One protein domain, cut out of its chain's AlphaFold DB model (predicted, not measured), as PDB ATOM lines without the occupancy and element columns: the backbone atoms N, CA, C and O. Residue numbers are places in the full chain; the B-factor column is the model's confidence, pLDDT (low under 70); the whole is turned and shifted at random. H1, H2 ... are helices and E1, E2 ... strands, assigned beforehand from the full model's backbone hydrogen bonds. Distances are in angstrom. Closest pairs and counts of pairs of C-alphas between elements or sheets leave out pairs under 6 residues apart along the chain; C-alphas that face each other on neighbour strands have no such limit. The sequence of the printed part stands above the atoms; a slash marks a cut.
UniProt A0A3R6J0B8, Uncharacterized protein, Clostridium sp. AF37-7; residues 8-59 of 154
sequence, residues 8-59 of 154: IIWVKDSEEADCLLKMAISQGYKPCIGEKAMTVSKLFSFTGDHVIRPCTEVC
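This is residues 8 to 59 of the 154 residues of an uncharacterized protein of Clostridium sp. AF37-7 (UniProt A0A3R6J0B8). A small sheet of three strands, E2 between E1 and E3, is covered on one face by the helix H1, which runs along the strands, with the four-residue helix H2 near H1 and grazing the sheet. The printed part has 52 residues with two named helices and three named strands, in the order E1, H1, H2, E2, E3. The sheet runs E1, E2, E3, all antiparallel, and the class is mixed, helices and strands. The whole is compact, with a radius of gyration of the C-alphas of 9.7 A, and rounded, spanning 23 by 23 by 15 A.

E2 is residues 43 to 47, 13.1 A long; E3 is residues 51 to 54, 10.2 A; E1 is residues 8 to 10, 6.8 A, beginning at C-alpha 8 (-18.702, -7.104, 6.124). H1 is residues 14 to 26, 18.2 A, and H2 residues 35 to 38, 5.1 A. E3 ends at C-alpha 54 (-18.082, 0.701, 11.441).

E1 and E2 are antiparallel at 157 degrees, with N 9 and O 44 2.8 A apart, within hydrogen-bond range. E2 and E3 form a hairpin at 154 degrees, with N 45 and O 53 at 2.8 A. Residues 30 to 31 pair in parallel with residues 51 to 52 of E3. The fold has two layers, a helix on one face of a sheet: H1 is on it at a height of 10.0 A, over E2, along the strands at 2 degrees on the local plane. Only just is it not over E3, on which 2 of its C-alphas fall. H1 and H2 are close but not clearly touching; their closest C-alphas, of Leu 21 and Glu 35, are 7.3 A apart. Every O i to N i+4 pair of H1 is within hydrogen-bond range; H2 is too short for one.

The farthest C-alphas, of Ser 26 and Val 58, are 26.4 A apart. The printed part has no cut and no long link. Residues 58 to 59 are under pLDDT 70.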
ATOM      1  N   ILE A   8     -17.800  -8.104   5.551       91.81
ATOM      2  CA  ILE A   8     -18.702  -7.104   6.124       91.81
ATOM      3  C   ILE A   8     -19.785  -7.865   6.874       91.81
ATOM      4  O   ILE A   8     -20.519  -8.651   6.284       91.81
ATOM      5  N   ILE A   9     -19.873  -7.648   8.180       91.94
ATOM      6  CA  ILE A   9     -20.765  -8.398   9.057       91.94
ATOM      7  C   ILE A   9     -21.821  -7.463   9.614       91.94
ATOM      8  O   ILE A   9     -21.501  -6.404  10.160       91.94
ATOM      9  N   TRP A  10     -23.079  -7.874   9.499       92.56
ATOM     10  CA  TRP A  10     -24.189  -7.189  10.141       92.56
ATOM     11  C   TRP A  10     -24.631  -7.926  11.404       92.56
ATOM     12  O   TRP A  10     -24.623  -9.159  11.471       92.56
ATOM     13  N   VAL A  11     -25.024  -7.146  12.406       89.56
ATOM     14  CA  VAL A  11     -25.539  -7.624  13.692       89.56
ATOM     15  C   VAL A  11     -26.919  -7.031  13.945       89.56
ATOM     16  O   VAL A  11     -27.242  -5.924  13.499       89.56
ATOM     17  N   LYS A  12     -27.757  -7.774  14.661       86.56
ATOM     18  CA  LYS A  12     -29.134  -7.378  14.953       86.56
ATOM     19  C   LYS A  12     -29.217  -6.343  16.077       86.56
ATOM     20  O   LYS A  12     -30.043  -5.425  16.009       86.56
ATOM     21  N   ASP A  13     -28.377  -6.497  17.093       82.62
ATOM     22  CA  ASP A  13     -28.410  -5.742  18.341       82.62
ATOM     23  C   ASP A  13     -27.008  -5.587  18.957       82.62
ATOM     24  O   ASP A  13     -26.002  -6.064  18.426       82.62
ATOM     25  N   SER A  14     -26.944  -4.857  20.070       82.31
ATOM     26  CA  SER A  14     -25.701  -4.563  20.782       82.31
ATOM     27  C   SER A  14     -25.078  -5.786  21.458       82.31
ATOM     28  O   SER A  14     -23.877  -5.777  21.710       82.31
ATOM     29  N   GLU A  15     -25.864  -6.824  21.763       79.69
ATOM     30  CA  GLU A  15     -25.342  -8.070  22.340       79.69
ATOM     31  C   GLU A  15     -24.578  -8.866  21.277       79.69
ATOM     32  O   GLU A  15     -23.450  -9.305  21.513       79.69
ATOM     33  N   GLU A  16     -25.144  -8.982  20.070       84.31
ATOM     34  CA  GLU A  16     -24.450  -9.558  18.916       84.31
ATOM     35  C   GLU A  16     -23.189  -8.752  18.556       84.31
ATOM     36  O   GLU A  16     -22.148  -9.345  18.267       84.31
ATOM     37  N   ALA A  17     -23.247  -7.418  18.636       83.69
ATOM     38  CA  ALA A  17     -22.092  -6.545  18.418       83.69
ATOM     39  C   ALA A  17     -20.953  -6.803  19.421       83.69
ATOM     40  O   ALA A  17     -19.799  -6.957  19.023       83.69
ATOM     41  N   ASP A  18     -21.270  -6.866  20.717       79.12
ATOM     42  CA  ASP A  18     -20.304  -7.139  21.788       79.12
ATOM     43  C   ASP A  18     -19.654  -8.522  21.621       79.12
ATOM     44  O   ASP A  18     -18.431  -8.665  21.707       79.12
ATOM     45  N   CYS A  19     -20.457  -9.535  21.288       77.69
ATOM     46  CA  CYS A  19     -19.973 -10.886  21.024       77.69
ATOM     47  C   CYS A  19     -19.023 -10.933  19.812       77.69
ATOM     48  O   CYS A  19     -17.908 -11.455  19.917       77.69
ATOM     49  N   LEU A  20     -19.421 -10.327  18.687       86.62
ATOM     50  CA  LEU A  20     -18.598 -10.217  17.480       86.62
ATOM     51  C   LEU A  20     -17.249  -9.541  17.773       86.62
ATOM     52  O   LEU A  20     -16.202 -10.049  17.364       86.62
ATOM     53  N   LEU A  21     -17.264  -8.418  18.500       84.31
ATOM     54  CA  LEU A  21     -16.058  -7.661  18.846       84.31
ATOM     55  C   LEU A  21     -15.104  -8.482  19.716       84.31
ATOM     56  O   LEU A  21     -13.921  -8.567  19.392       84.31
ATOM     57  N   LYS A  22     -15.605  -9.149  20.762       80.50
ATOM     58  CA  LYS A  22     -14.788 -10.021  21.624       80.50
ATOM     59  C   LYS A  22     -14.147 -11.162  20.839       80.50
ATOM     60  O   LYS A  22     -12.954 -11.425  21.001       80.50
ATOM     61  N   MET A  23     -14.913 -11.807  19.956       77.88
ATOM     62  CA  MET A  23     -14.394 -12.867  19.088       77.88
ATOM     63  C   MET A  23     -13.292 -12.345  18.166       77.88
ATOM     64  O   MET A  23     -12.225 -12.953  18.091       77.88
ATOM     65  N   ALA A  24     -13.510 -11.216  17.496       82.88
ATOM     66  CA  ALA A  24     -12.517 -10.647  16.597       82.88
ATOM     67  C   ALA A  24     -11.249 -10.187  17.338       82.88
ATOM     68  O   ALA A  24     -10.139 -10.479  16.893       82.88
ATOM     69  N   ILE A  25     -11.393  -9.536  18.499       80.06
ATOM     70  CA  ILE A  25     -10.265  -9.097  19.337       80.06
ATOM     71  C   ILE A  25      -9.423 -10.290  19.793       80.06
ATOM     72  O   ILE A  25      -8.195 -10.236  19.723       80.06
ATOM     73  N   SER A  26     -10.061 -11.400  20.180       74.94
ATOM     74  CA  SER A  26      -9.347 -12.633  20.543       74.94
ATOM     75  C   SER A  26      -8.516 -13.221  19.390       74.94
ATOM     76  O   SER A  26      -7.539 -13.924  19.635       74.94
ATOM     77  N   GLN A  27      -8.868 -12.895  18.140       77.44
ATOM     78  CA  GLN A  27      -8.142 -13.283  16.927       77.44
ATOM     79  C   GLN A  27      -7.130 -12.217  16.465       77.44
ATOM     80  O   GLN A  27      -6.583 -12.312  15.368       77.44
ATOM     81  N   GLY A  28      -6.877 -11.189  17.284       81.44
ATOM     82  CA  GLY A  28      -5.890 -10.142  17.017       81.44
ATOM     83  C   GLY A  28      -6.432  -8.903  16.304       81.44
ATOM     84  O   GLY A  28      -5.653  -7.994  16.015       81.44
ATOM     85  N   TYR A  29      -7.744  -8.827  16.045       87.88
ATOM     86  CA  TYR A  29      -8.332  -7.629  15.455       87.88
ATOM     87  C   TYR A  29      -8.389  -6.464  16.443       87.88
ATOM     88  O   TYR A  29      -8.624  -6.636  17.638       87.88
ATOM     89  N   LYS A  30      -8.218  -5.245  15.928       91.94
ATOM     90  CA  LYS A  30      -8.282  -4.008  16.707       91.94
ATOM     91  C   LYS A  30      -9.409  -3.120  16.191       91.94
ATOM     92  O   LYS A  30      -9.450  -2.827  14.993       91.94
ATOM     93  N   PRO A  31     -10.329  -2.671  17.056       91.56
ATOM     94  CA  PRO A  31     -11.336  -1.711  16.643       91.56
ATOM     95  C   PRO A  31     -10.683  -0.349  16.363       91.56
ATOM     96  O   PRO A  31      -9.751   0.061  17.056       91.56
ATOM     97  N   CYS A  32     -11.146   0.353  15.325       91.06
ATOM     98  CA  CYS A  32     -10.595   1.662  14.947       91.06
ATOM     99  C   CYS A  32     -10.973   2.791  15.920       91.06
ATOM    100  O   CYS A  32     -10.362   3.856  15.911       91.06
ATOM    101  N   ILE A  33     -11.991   2.550  16.743       89.06
ATOM    102  CA  ILE A  33     -12.413   3.374  17.877       89.06
ATOM    103  C   ILE A  33     -12.542   2.466  19.107       89.06
ATOM    104  O   ILE A  33     -12.377   1.253  19.006       89.06
ATOM    105  N   GLY A  34     -12.826   3.019  20.287       86.25
ATOM    106  CA  GLY A  34     -12.978   2.201  21.496       86.25
ATOM    107  C   GLY A  34     -14.058   1.115  21.360       86.25
ATOM    108  O   GLY A  34     -15.101   1.347  20.755       86.25
ATOM    109  N   GLU A  35     -13.838  -0.050  21.976       81.56
ATOM    110  CA  GLU A  35     -14.747  -1.215  21.934       81.56
ATOM    111  C   GLU A  35     -16.195  -0.849  22.298       81.56
ATOM    112  O   GLU A  35     -17.124  -1.155  21.558       81.56
ATOM    113  N   LYS A  36     -16.390  -0.076  23.374       82.75
ATOM    114  CA  LYS A  36     -17.721   0.401  23.791       82.75
ATOM    115  C   LYS A  36     -18.399   1.327  22.781       82.75
ATOM    116  O   LYS A  36     -19.617   1.417  22.770       82.75
ATOM    117  N   ALA A  37     -17.631   2.057  21.976       86.81
ATOM    118  CA  ALA A  37     -18.197   2.908  20.934       86.81
ATOM    119  C   ALA A  37     -18.593   2.078  19.701       86.81
ATOM    120  O   ALA A  37     -19.555   2.410  19.012       86.81
ATOM    121  N   MET A  38     -17.889   0.969  19.455       88.00
ATOM    122  CA  MET A  38     -18.186   0.050  18.359       88.00
ATOM    123  C   MET A  38     -19.511  -0.699  18.544       88.00
ATOM    124  O   MET A  38     -20.174  -0.966  17.547       88.00
ATOM    125  N   THR A  39     -19.940  -1.000  19.775       84.94
ATOM    126  CA  THR A  39     -21.176  -1.771  20.043       84.94
ATOM    127  C   THR A  39     -22.468  -1.066  19.614       84.94
ATOM    128  O   THR A  39     -23.506  -1.710  19.490       84.94
ATOM    129  N   VAL A  40     -22.414   0.246  19.354       87.56
ATOM    130  CA  VAL A  40     -23.537   1.029  18.808       87.56
ATOM    131  C   VAL A  40     -23.714   0.785  17.300       87.56
ATOM    132  O   VAL A  40     -24.781   1.041  16.738       87.56
ATOM    133  N   SER A  41     -22.679   0.277  16.627       88.25
ATOM    134  CA  SER A  41     -22.708  -0.001  15.192       88.25
ATOM    135  C   SER A  41     -23.465  -1.294  14.901       88.25
ATOM    136  O   SER A  41     -23.341  -2.279  15.623       88.25
ATOM    137  N   LYS A  42     -24.220  -1.316  13.797       89.56
ATOM    138  CA  LYS A  42     -24.893  -2.530  13.297       89.56
ATOM    139  C   LYS A  42     -24.129  -3.245  12.188       89.56
ATOM    140  O   LYS A  42     -24.535  -4.315  11.749       89.56
ATOM    141  N   LEU A  43     -23.057  -2.628  11.709       91.94
ATOM    142  CA  LEU A  43     -22.322  -3.038  10.529       91.94
ATOM    143  C   LEU A  43     -20.828  -2.885  10.781       91.94
ATOM    144  O   LEU A  43     -20.367  -1.808  11.160       91.94
ATOM    145  N   PHE A  44     -20.086  -3.960  10.543       92.06
ATOM    146  CA  PHE A  44     -18.669  -4.071  10.849       92.06
ATOM    147  C   PHE A  44     -17.918  -4.513   9.602       92.06
ATOM    148  O   PHE A  44     -18.204  -5.567   9.044       92.06
ATOM    149  N   SER A  45     -16.952  -3.716   9.166       92.75
ATOM    150  CA  SER A  45     -16.007  -4.092   8.119       92.75
ATOM    151  C   SER A  45     -14.718  -4.593   8.758       92.75
ATOM    152  O   SER A  45     -14.108  -3.902   9.581       92.75
ATOM    153  N   PHE A  46     -14.311  -5.792   8.356       91.62
ATOM    154  CA  PHE A  46     -13.072  -6.435   8.755       91.62
ATOM    155  C   PHE A  46     -12.084  -6.356   7.602       91.62
ATOM    156  O   PHE A  46     -12.312  -6.886   6.517       91.62
ATOM    157  N   THR A  47     -10.977  -5.665   7.831       85.69
ATOM    158  CA  THR A  47      -9.956  -5.443   6.795       85.69
ATOM    159  C   THR A  47      -8.748  -6.344   7.004       85.69
ATOM    160  O   THR A  47      -8.491  -6.769   8.131       85.69
ATOM    161  N   GLY A  48      -8.002  -6.611   5.926       74.06
ATOM    162  CA  GLY A  48      -6.832  -7.502   5.936       74.06
ATOM    163  C   GLY A  48      -5.722  -7.098   6.915       74.06
ATOM    164  O   GLY A  48      -4.916  -7.938   7.292       74.06
ATOM    165  N   ASP A  49      -5.732  -5.856   7.405       80.31
ATOM    166  CA  ASP A  49      -4.793  -5.351   8.418       80.31
ATOM    167  C   ASP A  49      -5.240  -5.636   9.866       80.31
ATOM    168  O   ASP A  49      -4.811  -4.957  10.799       80.31
ATOM    169  N   HIS A  50      -6.149  -6.592  10.077       85.19
ATOM    170  CA  HIS A  50      -6.739  -6.891  11.386       85.19
ATOM    171  C   HIS A  50      -7.425  -5.678  12.043       85.19
ATOM    172  O   HIS A  50      -7.407  -5.511  13.262       85.19
ATOM    173  N   VAL A  51      -8.060  -4.808  11.253       86.19
ATOM    174  CA  VAL A  51      -8.813  -3.651  11.774       86.19
ATOM    175  C   VAL A  51     -10.312  -3.860  11.595       86.19
ATOM    176  O   VAL A  51     -10.754  -4.242  10.508       86.19
ATOM    177  N   ILE A  52     -11.075  -3.553  12.650       91.38
ATOM    178  CA  ILE A  52     -12.545  -3.528  12.662       91.38
ATOM    179  C   ILE A  52     -13.011  -2.078  12.546       91.38
ATOM    180  O   ILE A  52     -12.617  -1.234  13.357       91.38
ATOM    181  N   ARG A  53     -13.865  -1.783  11.565       91.81
ATOM    182  CA  ARG A  53     -14.432  -0.444  11.349       91.81
ATOM    183  C   ARG A  53     -15.958  -0.496  11.294       91.81
ATOM    184  O   ARG A  53     -16.488  -1.464  10.749       91.81
ATOM    185  N   PRO A  54     -16.677   0.526  11.782       88.25
ATOM    186  CA  PRO A  54     -18.082   0.701  11.441       88.25
ATOM    187  C   PRO A  54     -18.213   0.833   9.921       88.25
ATOM    188  O   PRO A  54     -17.529   1.658   9.315       88.25
ATOM    189  N   CYS A  55     -19.055   0.015   9.294       85.12
ATOM    190  CA  CYS A  55     -19.335   0.140   7.866       85.12
ATOM    191  C   CYS A  55     -20.559   1.039   7.673       85.12
ATOM    192  O   CYS A  55     -21.639   0.743   8.182       85.12
ATOM    193  N   THR A  56     -20.385   2.143   6.950       77.25
ATOM    194  CA  THR A  56     -21.465   3.085   6.614       77.25
ATOM    195  C   THR A  56     -22.119   2.772   5.272       77.25
ATOM    196  O   THR A  56     -23.199   3.279   4.982       77.25
ATOM    197  N   GLU A  57     -21.479   1.938   4.452       72.88
ATOM    198  CA  GLU A  57     -21.968   1.559   3.132       72.88
ATOM    199  C   GLU A  57     -22.731   0.238   3.202       72.88
ATOM    200  O   GLU A  57     -22.223  -0.779   3.686       72.88
ATOM    201  N   VAL A  58     -23.972   0.256   2.713       67.75
ATOM    202  CA  VAL A  58     -24.820  -0.932   2.625       67.75
ATOM    203  C   VAL A  58     -24.563  -1.638   1.294       67.75
ATOM    204  O   VAL A  58     -25.267  -1.417   0.314       67.75
ATOM    205  N   CYS A  59     -23.543  -2.496   1.247       68.06
ATOM    206  CA  CYS A  59     -23.350  -3.449   0.151       68.06
ATOM    207  C   CYS A  59     -24.039  -4.775   0.490       68.06
ATOM    208  O   CYS A  59     -23.385  -5.693   0.982       68.06
TER     209      CYS A  59